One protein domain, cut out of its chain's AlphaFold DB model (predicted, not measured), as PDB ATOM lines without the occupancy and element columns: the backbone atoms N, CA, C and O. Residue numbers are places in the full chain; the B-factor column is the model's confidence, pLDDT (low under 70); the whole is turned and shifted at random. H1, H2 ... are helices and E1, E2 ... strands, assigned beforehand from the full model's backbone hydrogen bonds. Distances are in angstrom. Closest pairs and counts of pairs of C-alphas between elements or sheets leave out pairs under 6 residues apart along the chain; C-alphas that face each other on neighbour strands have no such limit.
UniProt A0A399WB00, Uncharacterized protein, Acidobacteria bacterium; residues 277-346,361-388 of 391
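This is residues 277 to 346 and 361 to 388 of the 391 residues of an uncharacterized protein of Acidobacteria bacterium (UniProt A0A399WB00). One long helix, H4, makes the long side of the domain and packs on the three other helices: H3 near its first end, short H2 partway along, and H1 toward its last end. A small three-stranded sheet lies between H1 and H3, with H1 packed over one of its faces, and the loop at residues 295 to 304 reaches away from H4. The printed part has 98 residues, with four named helices and three named strands in the order H1 E1 E2 E3 H2 H3 H4; the antiparallel sheet has the order E1 - E2 - E3, and the class is mostly helix. The whole is compact, with a radius of gyration of the C-alphas of 13.0 A and spans of 37 by 30 by 24 A.

Find C-alpha 277 at (305.160, 266.058, 300.818); from there H1 runs to residue 287, 15.1 A from first to last C-alpha. Next come the short strands E1, residues 292 to 294, E2, residues 305 to 307, and E3, residues 316 to 319. H2 is residues 321 to 325. H3, residues 333 to 346, covers 20.2 A and ends at C-alpha 346 at (283.995, 284.056, 290.334). After the cut, H4, residues 364 to 383, covers 28.8 A and ends at C-alpha 383 at (301.524, 275.249, 315.574).

Begin with H4, the hub. With residues 377 to 381 alone it touches H1, about perpendicular at 85 degrees; the closest C-alphas, of Ser 287 and Ala 381, are 5.2 A apart. With residues 371 to 378 alone it touches H2, closest at the C-alphas of Trp 325 and Arg 375, 5.2 A. With residues 364 to 367 alone it touches residues 333 to 336 of H3, about perpendicular at 76 degrees, closest at the C-alphas of Ala 333 and Val 367, 6.0 A. Now look at the meander E1 E2 E3, each strand the antiparallel neighbour of the one before. In the hairpin E1 and E2, N 293 and O 306 are 3.0 A apart, within hydrogen-bond range; in the hairpin E2 and E3, N 305 and O 319 are 2.8 A apart, also within range. H1 is on one face of this sheet, two layers, one of helix and one of strands, at a height over the sheet of 5.8 A; the closest C-alphas of H1 and E1 are those of Ala 281 and Glu 293, 5.0 A. H3 only grazes the sheet, with residues 335 to 339. H2 and H4 are only just not on it, each with 4 pairs of C-alphas within 10 A. In H1, H2, H3 and H4 every O i to N i+4 pair is within hydrogen-bond range.

The two C-alphas farthest apart, of Pro 361 and Glu 386, are 39.2 A apart. Residues 347 to 360 are not printed, and C-alphas 346 and 361 stand 18.6 A apart across this cut, which falls in the link from H3 to H4. Of the links that are printed whole, H1 to E1 and E3 to H2 are tight, the others are short, and none is long. The mean pLDDT of the printed part is 94.6, and no printed residue is under 70.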
ATOM      1  N   THR A 277     305.400 264.820 301.564       91.12
ATOM      2  CA  THR A 277     305.160 266.058 300.818       91.12
ATOM      3  C   THR A 277     303.695 266.251 300.428       91.12
ATOM      4  O   THR A 277     303.158 267.349 300.547       91.12
ATOM      5  N   ARG A 278     302.988 265.181 300.029       92.06
ATOM      6  CA  ARG A 278     301.531 265.245 299.823       92.06
ATOM      7  C   ARG A 278     300.809 265.530 301.140       92.06
ATOM      8  O   ARG A 278     299.875 266.325 301.156       92.06
ATOM      9  N   ARG A 279     301.248 264.901 302.234       93.25
ATOM     10  CA  ARG A 279     300.667 265.110 303.567       93.25
ATOM     11  C   ARG A 279     300.923 266.508 304.101       93.25
ATOM     12  O   ARG A 279     300.003 267.091 304.655       93.25
ATOM     13  N   LEU A 280     302.102 267.079 303.863       95.81
ATOM     14  CA  LEU A 280     302.377 268.467 304.213       95.81
ATOM     15  C   LEU A 280     301.422 269.423 303.491       95.81
ATOM     16  O   LEU A 280     300.857 270.295 304.133       95.81
ATOM     17  N   ALA A 281     301.166 269.232 302.193       96.75
ATOM     18  CA  ALA A 281     300.209 270.072 301.466       96.75
ATOM     19  C   ALA A 281     298.778 269.975 302.035       96.75
ATOM     20  O   ALA A 281     298.115 270.991 302.246       96.75
ATOM     21  N   VAL A 282     298.307 268.764 302.350       96.50
ATOM     22  CA  VAL A 282     297.006 268.579 303.020       96.50
ATOM     23  C   VAL A 282     296.997 269.274 304.383       96.50
ATOM     24  O   VAL A 282     296.057 269.994 304.704       96.50
ATOM     25  N   HIS A 283     298.067 269.116 305.160       97.38
ATOM     26  CA  HIS A 283     298.201 269.721 306.482       97.38
ATOM     27  C   HIS A 283     298.208 271.254 306.440       97.38
ATOM     28  O   HIS A 283     297.526 271.892 307.238       97.38
ATOM     29  N   LEU A 284     298.911 271.847 305.473       97.88
ATOM     30  CA  LEU A 284     298.912 273.291 305.220       97.88
ATOM     31  C   LEU A 284     297.511 273.799 304.861       97.88
ATOM     32  O   LEU A 284     297.093 274.834 305.370       97.88
ATOM     33  N   THR A 285     296.771 273.049 304.038       97.19
ATOM     34  CA  THR A 285     295.381 273.384 303.688       97.19
ATOM     35  C   THR A 285     294.472 273.350 304.915       97.19
ATOM     36  O   THR A 285     293.674 274.256 305.115       97.19
ATOM     37  N   ASN A 286     294.614 272.329 305.761       96.56
ATOM     38  CA  ASN A 286     293.767 272.151 306.943       96.56
ATOM     39  C   ASN A 286     294.104 273.127 308.079       96.56
ATOM     40  O   ASN A 286     293.233 273.476 308.870       96.56
ATOM     41  N   SER A 287     295.366 273.542 308.184       97.06
ATOM     42  CA  SER A 287     295.841 274.452 309.236       97.06
ATOM     43  C   SER A 287     295.672 275.927 308.875       97.06
ATOM     44  O   SER A 287     295.813 276.791 309.739       97.06
ATOM     45  N   GLY A 288     295.448 276.212 307.594       95.12
ATOM     46  CA  GLY A 288     295.557 277.531 307.003       95.12
ATOM     47  C   GLY A 288     294.278 278.019 306.330       95.12
ATOM     48  O   GLY A 288     293.191 277.480 306.508       95.12
ATOM     49  N   THR A 289     294.422 279.084 305.548       95.69
ATOM     50  CA  THR A 289     293.330 279.706 304.773       95.69
ATOM     51  C   THR A 289     293.502 279.527 303.270       95.69
ATOM     52  O   THR A 289     292.639 279.938 302.499       95.69
ATOM     53  N   MET A 290     294.636 278.971 302.850       97.81
ATOM     54  CA  MET A 290     294.980 278.756 301.453       97.81
ATOM     55  C   MET A 290     294.852 277.282 301.106       97.81
ATOM     56  O   MET A 290     295.060 276.410 301.952       97.81
ATOM     57  N   ARG A 291     294.558 276.996 299.842       97.69
ATOM     58  CA  ARG A 291     294.642 275.632 299.327       97.69
ATOM     59  C   ARG A 291     296.062 275.344 298.889       97.69
ATOM     60  O   ARG A 291     296.676 276.157 298.203       97.69
ATOM     61  N   TRP A 292     296.539 274.156 299.238       98.06
ATOM     62  CA  TRP A 292     297.876 273.682 298.922       98.06
ATOM     63  C   TRP A 292     297.828 272.329 298.231       98.06
ATOM     64  O   TRP A 292     297.035 271.451 298.570       98.06
ATOM     65  N   GLU A 293     298.747 272.126 297.300       96.81
ATOM     66  CA  GLU A 293     299.008 270.823 296.706       96.81
ATOM     67  C   GLU A 293     300.508 270.616 296.514       96.81
ATOM     68  O   GLU A 293     301.303 271.558 296.446       96.81
ATOM     69  N   ARG A 294     300.909 269.352 296.412       94.50
ATOM     70  CA  ARG A 294     302.240 269.017 295.918       94.50
ATOM     71  C   ARG A 294     302.269 269.312 294.415       94.50
ATOM     72  O   ARG A 294     301.452 268.766 293.677       94.50
ATOM     73  N   ALA A 295     303.247 270.095 293.969       90.06
ATOM     74  CA  ALA A 295     303.477 270.336 292.549       90.06
ATOM     75  C   ALA A 295     303.928 269.050 291.832       90.06
ATOM     76  O   ALA A 295     304.424 268.097 292.454       90.06
ATOM     77  N   ALA A 296     303.768 269.020 290.506       83.12
ATOM     78  CA  ALA A 296     304.182 267.888 289.685       83.12
ATOM     79  C   ALA A 296     305.661 267.543 289.937       83.12
ATOM     80  O   ALA A 296     306.527 268.416 289.998       83.12
ATOM     81  N   ALA A 297     305.957 266.254 290.118       79.12
ATOM     82  CA  ALA A 297     307.328 265.835 290.380       79.12
ATOM     83  C   ALA A 297     308.189 266.011 289.128       79.12
ATOM     84  O   ALA A 297     307.907 265.420 288.087       79.12
ATOM     85  N   VAL A 298     309.285 266.754 289.268       82.12
ATOM     86  CA  VAL A 298     310.339 266.845 288.257       82.12
ATOM     87  C   VAL A 298     311.502 265.964 288.698       82.12
ATOM     88  O   VAL A 298     311.999 266.074 289.822       82.12
ATOM     89  N   ARG A 299     311.936 265.049 287.823       80.62
ATOM     90  CA  ARG A 299     313.023 264.110 288.130       80.62
ATOM     91  C   ARG A 299     314.302 264.878 288.479       80.62
ATOM     92  O   ARG A 299     314.720 265.754 287.733       80.62
ATOM     93  N   GLY A 300     314.930 264.517 289.598       77.81
ATOM     94  CA  GLY A 300     316.175 265.141 290.059       77.81
ATOM     95  C   GLY A 300     315.997 266.485 290.771       77.81
ATOM     96  O   GLY A 300     316.991 267.071 291.188       77.81
ATOM     97  N   GLN A 301     314.764 266.965 290.952       82.00
ATOM     98  CA  GLN A 301     314.484 268.180 291.713       82.00
ATOM     99  C   GLN A 301     313.865 267.861 293.076       82.00
ATOM    100  O   GLN A 301     313.211 266.833 293.267       82.00
ATOM    101  N   ARG A 302     314.071 268.770 294.036       83.50
ATOM    102  CA  ARG A 302     313.352 268.742 295.315       83.50
ATOM    103  C   ARG A 302     311.860 268.940 295.071       83.50
ATOM    104  O   ARG A 302     311.467 269.630 294.133       83.50
ATOM    105  N   THR A 303     311.041 268.361 295.944       89.81
ATOM    106  CA  THR A 303     309.590 268.528 295.853       89.81
ATOM    107  C   THR A 303     309.210 269.997 296.007       89.81
ATOM    108  O   THR A 303     309.743 270.704 296.864       89.81
ATOM    109  N   ARG A 304     308.288 270.445 295.158       95.06
ATOM    110  CA  ARG A 304     307.752 271.806 295.151       95.06
ATOM    111  C   ARG A 304     306.268 271.774 295.508       95.06
ATOM    112  O   ARG A 304     305.626 270.724 295.429       95.06
ATOM    113  N   TYR A 305     305.747 272.919 295.910       97.81
ATOM    114  CA  TYR A 305     304.378 273.109 296.363       97.81
ATOM    115  C   TYR A 305     303.693 274.150 295.492       97.81
ATOM    116  O   TYR A 305     304.321 275.130 295.078       97.81
ATOM    117  N   SER A 306     302.405 273.935 295.258       97.75
ATOM    118  CA  SER A 306     301.529 274.924 294.649       97.75
ATOM    119  C   SER A 306     300.499 275.409 295.662       97.75
ATOM    120  O   SER A 306     300.074 274.655 296.539       97.75
ATOM    121  N   CYS A 307     300.115 276.675 295.541       98.00
ATOM    122  CA  CYS A 307     299.196 277.365 296.438       98.00
ATOM    123  C   CYS A 307     298.237 278.247 295.628       98.00
ATOM    124  O   CYS A 307     298.643 278.832 294.624       98.00
ATOM    125  N   ASP A 308     296.984 278.375 296.063       97.62
ATOM    126  CA  ASP A 308     296.002 279.276 295.438       97.62
ATOM    127  C   ASP A 308     296.175 280.756 295.828       97.62
ATOM    128  O   ASP A 308     295.381 281.613 295.432       97.62
ATOM    129  N   LEU A 309     297.200 281.047 296.637       97.50
ATOM    130  CA  LEU A 309     297.536 282.364 297.179       97.50
ATOM    131  C   LEU A 309     296.374 283.018 297.955       97.50
ATOM    132  O   LEU A 309     296.345 284.236 298.117       97.50
ATOM    133  N   GLY A 310     295.405 282.226 298.437       95.81
ATOM    134  CA  GLY A 310     294.228 282.708 299.171       95.81
ATOM    135  C   GLY A 310     293.126 283.307 298.292       95.81
ATOM    136  O   GLY A 310     292.169 283.884 298.811       95.81
ATOM    137  N   PHE A 311     293.231 283.179 296.967       94.62
ATOM    138  CA  PHE A 311     292.222 283.693 296.038       94.62
ATOM    139  C   PHE A 311     291.095 282.690 295.738       94.62
ATOM    140  O   PHE A 311     290.092 283.086 295.140       94.62
ATOM    141  N   GLY A 312     291.210 281.426 296.168       87.38
ATOM    142  CA  GLY A 312     290.170 280.401 296.004       87.38
ATOM    143  C   GLY A 312     290.051 279.836 294.585       87.38
ATOM    144  O   GLY A 312     289.002 279.301 294.230       87.38
ATOM    145  N   GLY A 313     291.095 279.984 293.761       88.38
ATOM    146  CA  GLY A 313     291.073 279.703 292.323       88.38
ATOM    147  C   GLY A 313     292.229 278.825 291.842       88.38
ATOM    148  O   GLY A 313     292.437 277.722 292.344       88.38
ATOM    149  N   ALA A 314     292.937 279.299 290.812       91.50
ATOM    150  CA  ALA A 314     294.059 278.585 290.206       91.50
ATOM    151  C   ALA A 314     295.208 278.364 291.202       91.50
ATOM    152  O   ALA A 314     295.468 279.208 292.055       91.50
ATOM    153  N   MET A 315     295.910 277.240 291.048       96.06
ATOM    154  CA  MET A 315     297.080 276.889 291.850       96.06
ATOM    155  C   MET A 315     298.351 277.399 291.168       96.06
ATOM    156  O   MET A 315     298.562 277.163 289.978       96.06
ATOM    157  N   PHE A 316     299.217 278.068 291.927       97.19
ATOM    158  CA  PHE A 316     300.491 278.606 291.454       97.19
ATOM    159  C   PHE A 316     301.644 277.887 292.135       97.19
ATOM    160  O   PHE A 316     301.628 277.726 293.351       97.19
ATOM    161  N   GLU A 317     302.663 277.481 291.381       97.25
ATOM    162  CA  GLU A 317     303.868 276.893 291.967       97.25
ATOM    163  C   GLU A 317     304.672 277.962 292.729       97.25
ATOM    164  O   GLU A 317     305.161 278.933 292.147       97.25
ATOM    165  N   VAL A 318     304.832 277.770 294.040       97.31
ATOM    166  CA  VAL A 318     305.443 278.757 294.951       97.31
ATOM    167  C   VAL A 318     306.805 278.328 295.503       97.31
ATOM    168  O   VAL A 318     307.441 279.086 296.233       97.31
ATOM    169  N   GLY A 319     307.299 277.147 295.121       96.62
ATOM    170  CA  GLY A 319     308.653 276.684 295.437       96.62
ATOM    171  C   GLY A 319     308.703 275.490 296.389       96.62
ATOM    172  O   GLY A 319     307.723 274.779 296.584       96.62
ATOM    173  N   THR A 320     309.887 275.214 296.927       97.06
ATOM    174  CA  THR A 320     310.119 274.139 297.912       97.06
ATOM    175  C   THR A 320     309.709 274.570 299.322       97.06
ATOM    176  O   THR A 320     309.649 275.765 299.610       97.06
ATOM    177  N   ALA A 321     309.518 273.613 300.237       97.50
ATOM    178  CA  ALA A 321     309.240 273.910 301.647       97.50
ATOM    179  C   ALA A 321     310.292 274.848 302.273       97.50
ATOM    180  O   ALA A 321     309.944 275.783 302.986       97.50
ATOM    181  N   ALA A 322     311.577 274.652 301.956       97.31
ATOM    182  CA  ALA A 322     312.660 275.497 302.461       97.31
ATOM    183  C   ALA A 322     312.603 276.938 301.919       97.31
ATOM    184  O   ALA A 322     312.797 277.880 302.684       97.31
ATOM    185  N   GLN A 323     312.299 277.110 300.625       97.94
ATOM    186  CA  GLN A 323     312.119 278.432 300.006       97.94
ATOM    187  C   GLN A 323     310.904 279.166 300.579       97.94
ATOM    188  O   GLN A 323     310.950 280.362 300.828       97.94
ATOM    189  N   ILE A 324     309.799 278.463 300.815       98.44
ATOM    190  CA  ILE A 324     308.617 279.084 301.419       98.44
ATOM    191  C   ILE A 324     308.927 279.488 302.863       98.44
ATOM    192  O   ILE A 324     308.651 280.618 303.268       98.44
ATOM    193  N   TRP A 325     309.573 278.597 303.617       98.31
ATOM    194  CA  TRP A 325     309.935 278.844 305.006       98.31
ATOM    195  C   TRP A 325     310.858 280.059 305.167       98.31
ATOM    196  O   TRP A 325     310.630 280.903 306.029       98.31
ATOM    197  N   ASN A 326     311.879 280.222 304.330       97.81
ATOM    198  CA  ASN A 326     312.790 281.366 304.438       97.81
ATOM    199  C   ASN A 326     312.297 282.639 303.723       97.81
ATOM    200  O   ASN A 326     313.052 283.600 303.627       97.81
ATOM    201  N   ARG A 327     311.030 282.665 303.275       98.19
ATOM    202  CA  ARG A 327     310.397 283.771 302.529       98.19
ATOM    203  C   ARG A 327     310.993 284.015 301.133       98.19
ATOM    204  O   ARG A 327     310.733 285.054 300.532       98.19
ATOM    205  N   GLU A 328     311.681 283.034 300.558       97.94
ATOM    206  CA  GLU A 328     312.170 283.018 299.171       97.94
ATOM    207  C   GLU A 328     311.247 282.239 298.213       97.94
ATOM    208  O   GLU A 328     311.691 281.698 297.199       97.94
ATOM    209  N   ALA A 329     309.945 282.170 298.515       97.75
ATOM    210  CA  ALA A 329     308.954 281.582 297.616       97.75
ATOM    211  C   ALA A 329     308.997 282.245 296.222       97.75
ATOM    212  O   ALA A 329     309.251 283.444 296.095       97.75
ATOM    213  N   THR A 330     308.700 281.490 295.163       97.25
ATOM    214  CA  THR A 330     308.827 281.936 293.758       97.25
ATOM    215  C   THR A 330     307.633 282.752 293.246       97.25
ATOM    216  O   THR A 330     307.381 282.794 292.045       97.25
ATOM    217  N   VAL A 331     306.889 283.400 294.148       97.56
ATOM    218  CA  VAL A 331     305.715 284.224 293.818       97.56
ATOM    219  C   VAL A 331     306.119 285.437 292.982       97.56
ATOM    220  O   VAL A 331     307.090 286.123 293.306       97.56
ATOM    221  N   THR A 332     305.335 285.740 291.947       98.06
ATOM    222  CA  THR A 332     305.507 286.926 291.094       98.06
ATOM    223  C   THR A 332     304.266 287.821 291.118       98.06
ATOM    224  O   THR A 332     303.172 287.378 291.473       98.06
ATOM    225  N   ALA A 333     304.420 289.083 290.701       97.81
ATOM    226  CA  ALA A 333     303.299 290.016 290.552       97.81
ATOM    227  C   ALA A 333     302.224 289.467 289.593       97.81
ATOM    228  O   ALA A 333     301.039 289.500 289.910       97.81
ATOM    229  N   ALA A 334     302.645 288.839 288.488       97.38
ATOM    230  CA  ALA A 334     301.741 288.232 287.513       97.38
ATOM    231  C   ALA A 334     300.859 287.121 288.115       97.38
ATOM    232  O   ALA A 334     299.680 287.027 287.779       97.38
ATOM    233  N   MET A 335     301.399 286.306 289.030       97.69
ATOM    234  CA  MET A 335     300.607 285.285 289.732       97.69
ATOM    235  C   MET A 335     299.520 285.924 290.606       97.69
ATOM    236  O   MET A 335     298.380 285.459 290.619       97.69
ATOM    237  N   ILE A 336     299.851 287.011 291.310       97.69
ATOM    238  CA  ILE A 336     298.896 287.745 292.153       97.69
ATOM    239  C   ILE A 336     297.807 288.394 291.294       97.69
ATOM    240  O   ILE A 336     296.627 288.263 291.620       97.69
ATOM    241  N   ASP A 337     298.172 289.041 290.188       95.56
ATOM    242  CA  ASP A 337     297.207 289.653 289.266       95.56
ATOM    243  C   ASP A 337     296.249 288.614 288.679       95.56
ATOM    244  O   ASP A 337     295.032 288.814 288.678       95.56
ATOM    245  N   GLN A 338     296.778 287.460 288.261       94.50
ATOM    246  CA  GLN A 338     295.967 286.348 287.773       94.50
ATOM    247  C   GLN A 338     295.009 285.825 288.857       94.50
ATOM    248  O   GLN A 338     293.834 285.578 288.573       94.50
ATOM    249  N   GLY A 339     295.480 285.689 290.100       94.00
ATOM    250  CA  GLY A 339     294.655 285.280 291.238       94.00
ATOM    251  C   GLY A 339     293.526 286.271 291.541       94.00
ATOM    252  O   GLY A 339     292.362 285.872 291.636       94.00
ATOM    253  N   ARG A 340     293.838 287.573 291.607       93.38
ATOM    254  CA  ARG A 340     292.854 288.653 291.821       93.38
ATOM    255  C   ARG A 340     291.801 288.683 290.711       93.38
ATOM    256  O   ARG A 340     290.607 288.776 291.002       93.38
ATOM    257  N   ALA A 341     292.223 288.569 289.450       89.50
ATOM    258  CA  ALA A 341     291.321 288.555 288.301       89.50
ATOM    259  C   ALA A 341     290.369 287.346 288.328       89.50
ATOM    260  O   ALA A 341     289.160 287.510 288.137       89.50
ATOM    261  N   ALA A 342     290.885 286.150 288.628       86.88
ATOM    262  CA  ALA A 342     290.077 284.938 288.745       86.88
ATOM    263  C   ALA A 342     289.057 285.032 289.894       86.88
ATOM    264  O   ALA A 342     287.883 284.702 289.713       86.88
ATOM    265  N   GLN A 343     289.470 285.551 291.055       88.06
ATOM    266  CA  GLN A 343     288.574 285.748 292.196       88.06
ATOM    267  C   GLN A 343     287.463 286.757 291.884       88.06
ATOM    268  O   GLN A 343     286.303 286.537 292.239       88.06
ATOM    269  N   ALA A 344     287.791 287.857 291.200       85.62
ATOM    270  CA  ALA A 344     286.794 288.824 290.764       85.62
ATOM    271  C   ALA A 344     285.788 288.181 289.796       85.62
ATOM    272  O   ALA A 344     284.580 288.366 289.962       85.62
ATOM    273  N   ALA A 345     286.251 287.388 288.823       80.81
ATOM    274  CA  ALA A 345     285.393 286.688 287.866       80.81
ATOM    275  C   ALA A 345     284.414 285.701 288.533       80.81
ATOM    276  O   ALA A 345     283.275 285.598 288.088       80.81
ATOM    277  N   ALA A 346     284.814 285.046 289.627       78.69
ATOM    278  CA  ALA A 346     283.995 284.056 290.334       78.69
ATOM    279  C   ALA A 346     282.862 284.643 291.206       78.69
ATOM    280  O   ALA A 346     281.967 283.906 291.622       78.69
ATOM    281  N   PRO A 361     297.243 296.824 289.472       93.81
ATOM    282  CA  PRO A 361     298.301 295.844 289.261       93.81
ATOM    283  C   PRO A 361     299.058 295.563 290.561       93.81
ATOM    284  O   PRO A 361     299.221 296.447 291.408       93.81
ATOM    285  N   ALA A 362     299.530 294.331 290.718       96.19
ATOM    286  CA  ALA A 362     300.309 293.912 291.868       96.19
ATOM    287  C   ALA A 362     301.645 294.664 291.944       96.19
ATOM    288  O   ALA A 362     302.383 294.813 290.969       96.19
ATOM    289  N   THR A 363     301.970 295.112 293.149       97.56
ATOM    290  CA  THR A 363     303.190 295.851 293.473       97.56
ATOM    291  C   THR A 363     304.277 294.924 294.034       97.56
ATOM    292  O   THR A 363     303.989 293.801 294.462       97.56
ATOM    293  N   PRO A 364     305.544 295.374 294.109       97.75
ATOM    294  CA  PRO A 364     306.584 294.641 294.834       97.75
ATOM    295  C   PRO A 364     306.219 294.353 296.299       97.75
ATOM    296  O   PRO A 364     306.571 293.296 296.827       97.75
ATOM    297  N   ASP A 365     305.471 295.253 296.943       98.00
ATOM    298  CA  ASP A 365     304.986 295.053 298.308       98.00
ATOM    299  C   ASP A 365     303.924 293.956 298.398       98.00
ATOM    300  O   ASP A 365     303.952 293.173 299.346       98.00
ATOM    301  N   ASP A 366     303.048 293.821 297.399       98.12
ATOM    302  CA  ASP A 366     302.106 292.698 297.329       98.12
ATOM    303  C   ASP A 366     302.847 291.354 297.260       98.12
ATOM    304  O   ASP A 366     302.503 290.414 297.979       98.12
ATOM    305  N   VAL A 367     303.908 291.268 296.447       98.50
ATOM    306  CA  VAL A 367     304.751 290.064 296.344       98.50
ATOM    307  C   VAL A 367     305.430 289.761 297.679       98.50
ATOM    308  O   VAL A 367     305.405 288.620 298.147       98.50
ATOM    309  N   ARG A 368     306.015 290.777 298.322       98.50
ATOM    310  CA  ARG A 368     306.660 290.646 299.637       98.50
ATOM    311  C   ARG A 368     305.671 290.178 300.706       98.50
ATOM    312  O   ARG A 368     305.983 289.253 301.455       98.50
ATOM    313  N   ASN A 369     304.481 290.770 300.754       98.50
ATOM    314  CA  ASN A 369     303.436 290.404 301.707       98.50
ATOM    315  C   ASN A 369     302.917 288.985 301.456       98.50
ATOM    316  O   ASN A 369     302.730 288.236 302.410       98.50
ATOM    317  N   MET A 370     302.775 288.567 300.195       98.69
ATOM    318  CA  MET A 370     302.391 287.193 299.868       98.69
ATOM    319  C   MET A 370     303.458 286.180 300.307       98.69
ATOM    320  O   MET A 370     303.124 285.147 300.877       98.69
ATOM    321  N   LYS A 371     304.753 286.475 300.129       98.69
ATOM    322  CA  LYS A 371     305.843 285.621 300.643       98.69
ATOM    323  C   LYS A 371     305.799 285.475 302.170       98.69
ATOM    324  O   LYS A 371     306.005 284.377 302.687       98.69
ATOM    325  N   ILE A 372     305.515 286.565 302.888       98.62
ATOM    326  CA  ILE A 372     305.322 286.547 304.348       98.62
ATOM    327  C   ILE A 372     304.111 285.686 304.715       98.62
ATOM    328  O   ILE A 372     304.202 284.861 305.621       98.62
ATOM    329  N   GLU A 373     303.004 285.843 303.996       98.56
ATOM    330  CA  GLU A 373     301.779 285.091 304.241       98.56
ATOM    331  C   GLU A 373     301.962 283.587 303.986       98.56
ATOM    332  O   GLU A 373     301.558 282.776 304.812       98.56
ATOM    333  N   LEU A 374     302.648 283.188 302.911       98.69
ATOM    334  CA  LEU A 374     302.959 281.777 302.650       98.69
ATOM    335  C   LEU A 374     303.799 281.159 303.774       98.69
ATOM    336  O   LEU A 374     303.530 280.032 304.192       98.69
ATOM    337  N   ARG A 375     304.779 281.899 304.313       98.44
ATOM    338  CA  ARG A 375     305.504 281.480 305.521       98.44
ATOM    339  C   ARG A 375     304.553 281.349 306.716       98.44
ATOM    340  O   ARG A 375     304.603 280.338 307.411       98.44
ATOM    341  N   ARG A 376     303.646 282.304 306.921       98.56
ATOM    342  CA  ARG A 376     302.665 282.250 308.014       98.56
ATOM    343  C   ARG A 376     301.801 280.984 307.961       98.56
ATOM    344  O   ARG A 376     301.512 280.414 309.006       98.56
ATOM    345  N   GLN A 377     301.429 280.499 306.773       98.38
ATOM    346  CA  GLN A 377     300.694 279.230 306.622       98.38
ATOM    347  C   GLN A 377     301.510 278.025 307.133       98.38
ATOM    348  O   GLN A 377     300.955 277.124 307.757       98.38
ATOM    349  N   PHE A 378     302.834 278.025 306.933       98.50
ATOM    350  CA  PHE A 378     303.721 277.018 307.521       98.50
ATOM    351  C   PHE A 378     303.853 277.174 309.042       98.50
ATOM    352  O   PHE A 378     303.867 276.165 309.743       98.50
ATOM    353  N   ASP A 379     303.922 278.404 309.563       98.56
ATOM    354  CA  ASP A 379     303.940 278.639 311.014       98.56
ATOM    355  C   ASP A 379     302.642 278.120 311.670       98.56
ATOM    356  O   ASP A 379     302.693 277.459 312.706       98.56
ATOM    357  N   LEU A 380     301.480 278.336 311.035       98.25
ATOM    358  CA  LEU A 380     300.200 277.759 311.471       98.25
ATOM    359  C   LEU A 380     300.213 276.228 311.437       98.25
ATOM    360  O   LEU A 380     299.706 275.587 312.356       98.25
ATOM    361  N   ALA A 381     300.784 275.630 310.393       98.06
ATOM    362  CA  ALA A 381     300.901 274.181 310.286       98.06
ATOM    363  C   ALA A 381     301.813 273.582 311.370       98.06
ATOM    364  O   ALA A 381     301.480 272.536 311.924       98.06
ATOM    365  N   ASP A 382     302.922 274.235 311.722       98.31
ATOM    366  CA  ASP A 382     303.785 273.787 312.825       98.31
ATOM    367  C   ASP A 382     303.119 273.980 314.197       98.31
ATOM    368  O   ASP A 382     303.255 273.135 315.085       98.31
ATOM    369  N   ALA A 383     302.340 275.054 314.374       97.69
ATOM    370  CA  ALA A 383     301.524 275.249 315.574       97.69
ATOM    371  C   ALA A 383     300.450 274.154 315.715       97.69
ATOM    372  O   ALA A 383     300.210 273.666 316.817       97.69
ATOM    373  N   ASN A 384     299.875 273.710 314.595       96.69
ATOM    374  CA  ASN A 384     298.844 272.672 314.523       96.69
ATOM    375  C   ASN A 384     299.399 271.268 314.226       96.69
ATOM    376  O   ASN A 384     298.664 270.414 313.737       96.69
ATOM    377  N   TRP A 385     300.682 271.006 314.484       95.56
ATOM    378  CA  TRP A 385     301.360 269.751 314.126       95.56
ATOM    379  C   TRP A 385     300.625 268.471 314.567       95.56
ATOM    380  O   TRP A 385     300.707 267.461 313.872       95.56
ATOM    381  N   GLU A 386     299.890 268.501 315.686       93.44
ATOM    382  CA  GLU A 386     299.128 267.353 316.209       93.44
ATOM    383  C   GLU A 386     297.970 266.934 315.297       93.44
ATOM    384  O   GLU A 386     297.569 265.772 315.306       93.44
ATOM    385  N   ASN A 387     297.462 267.857 314.475       92.12
ATOM    386  CA  ASN A 387     296.385 267.597 313.520       92.12
ATOM    387  C   ASN A 387     296.885 266.915 312.240       92.12
ATOM    388  O   ASN A 387     296.086 266.580 311.360       92.12
ATOM    389  N   TRP A 388     298.199 266.718 312.107       92.06
ATOM    390  CA  TRP A 388     298.760 265.996 310.980       92.06
ATOM    391  C   TRP A 388     298.299 264.536 311.001       92.06
ATOM    392  O   TRP A 388     298.306 263.863 312.033       92.06
TER     393      TRP A 388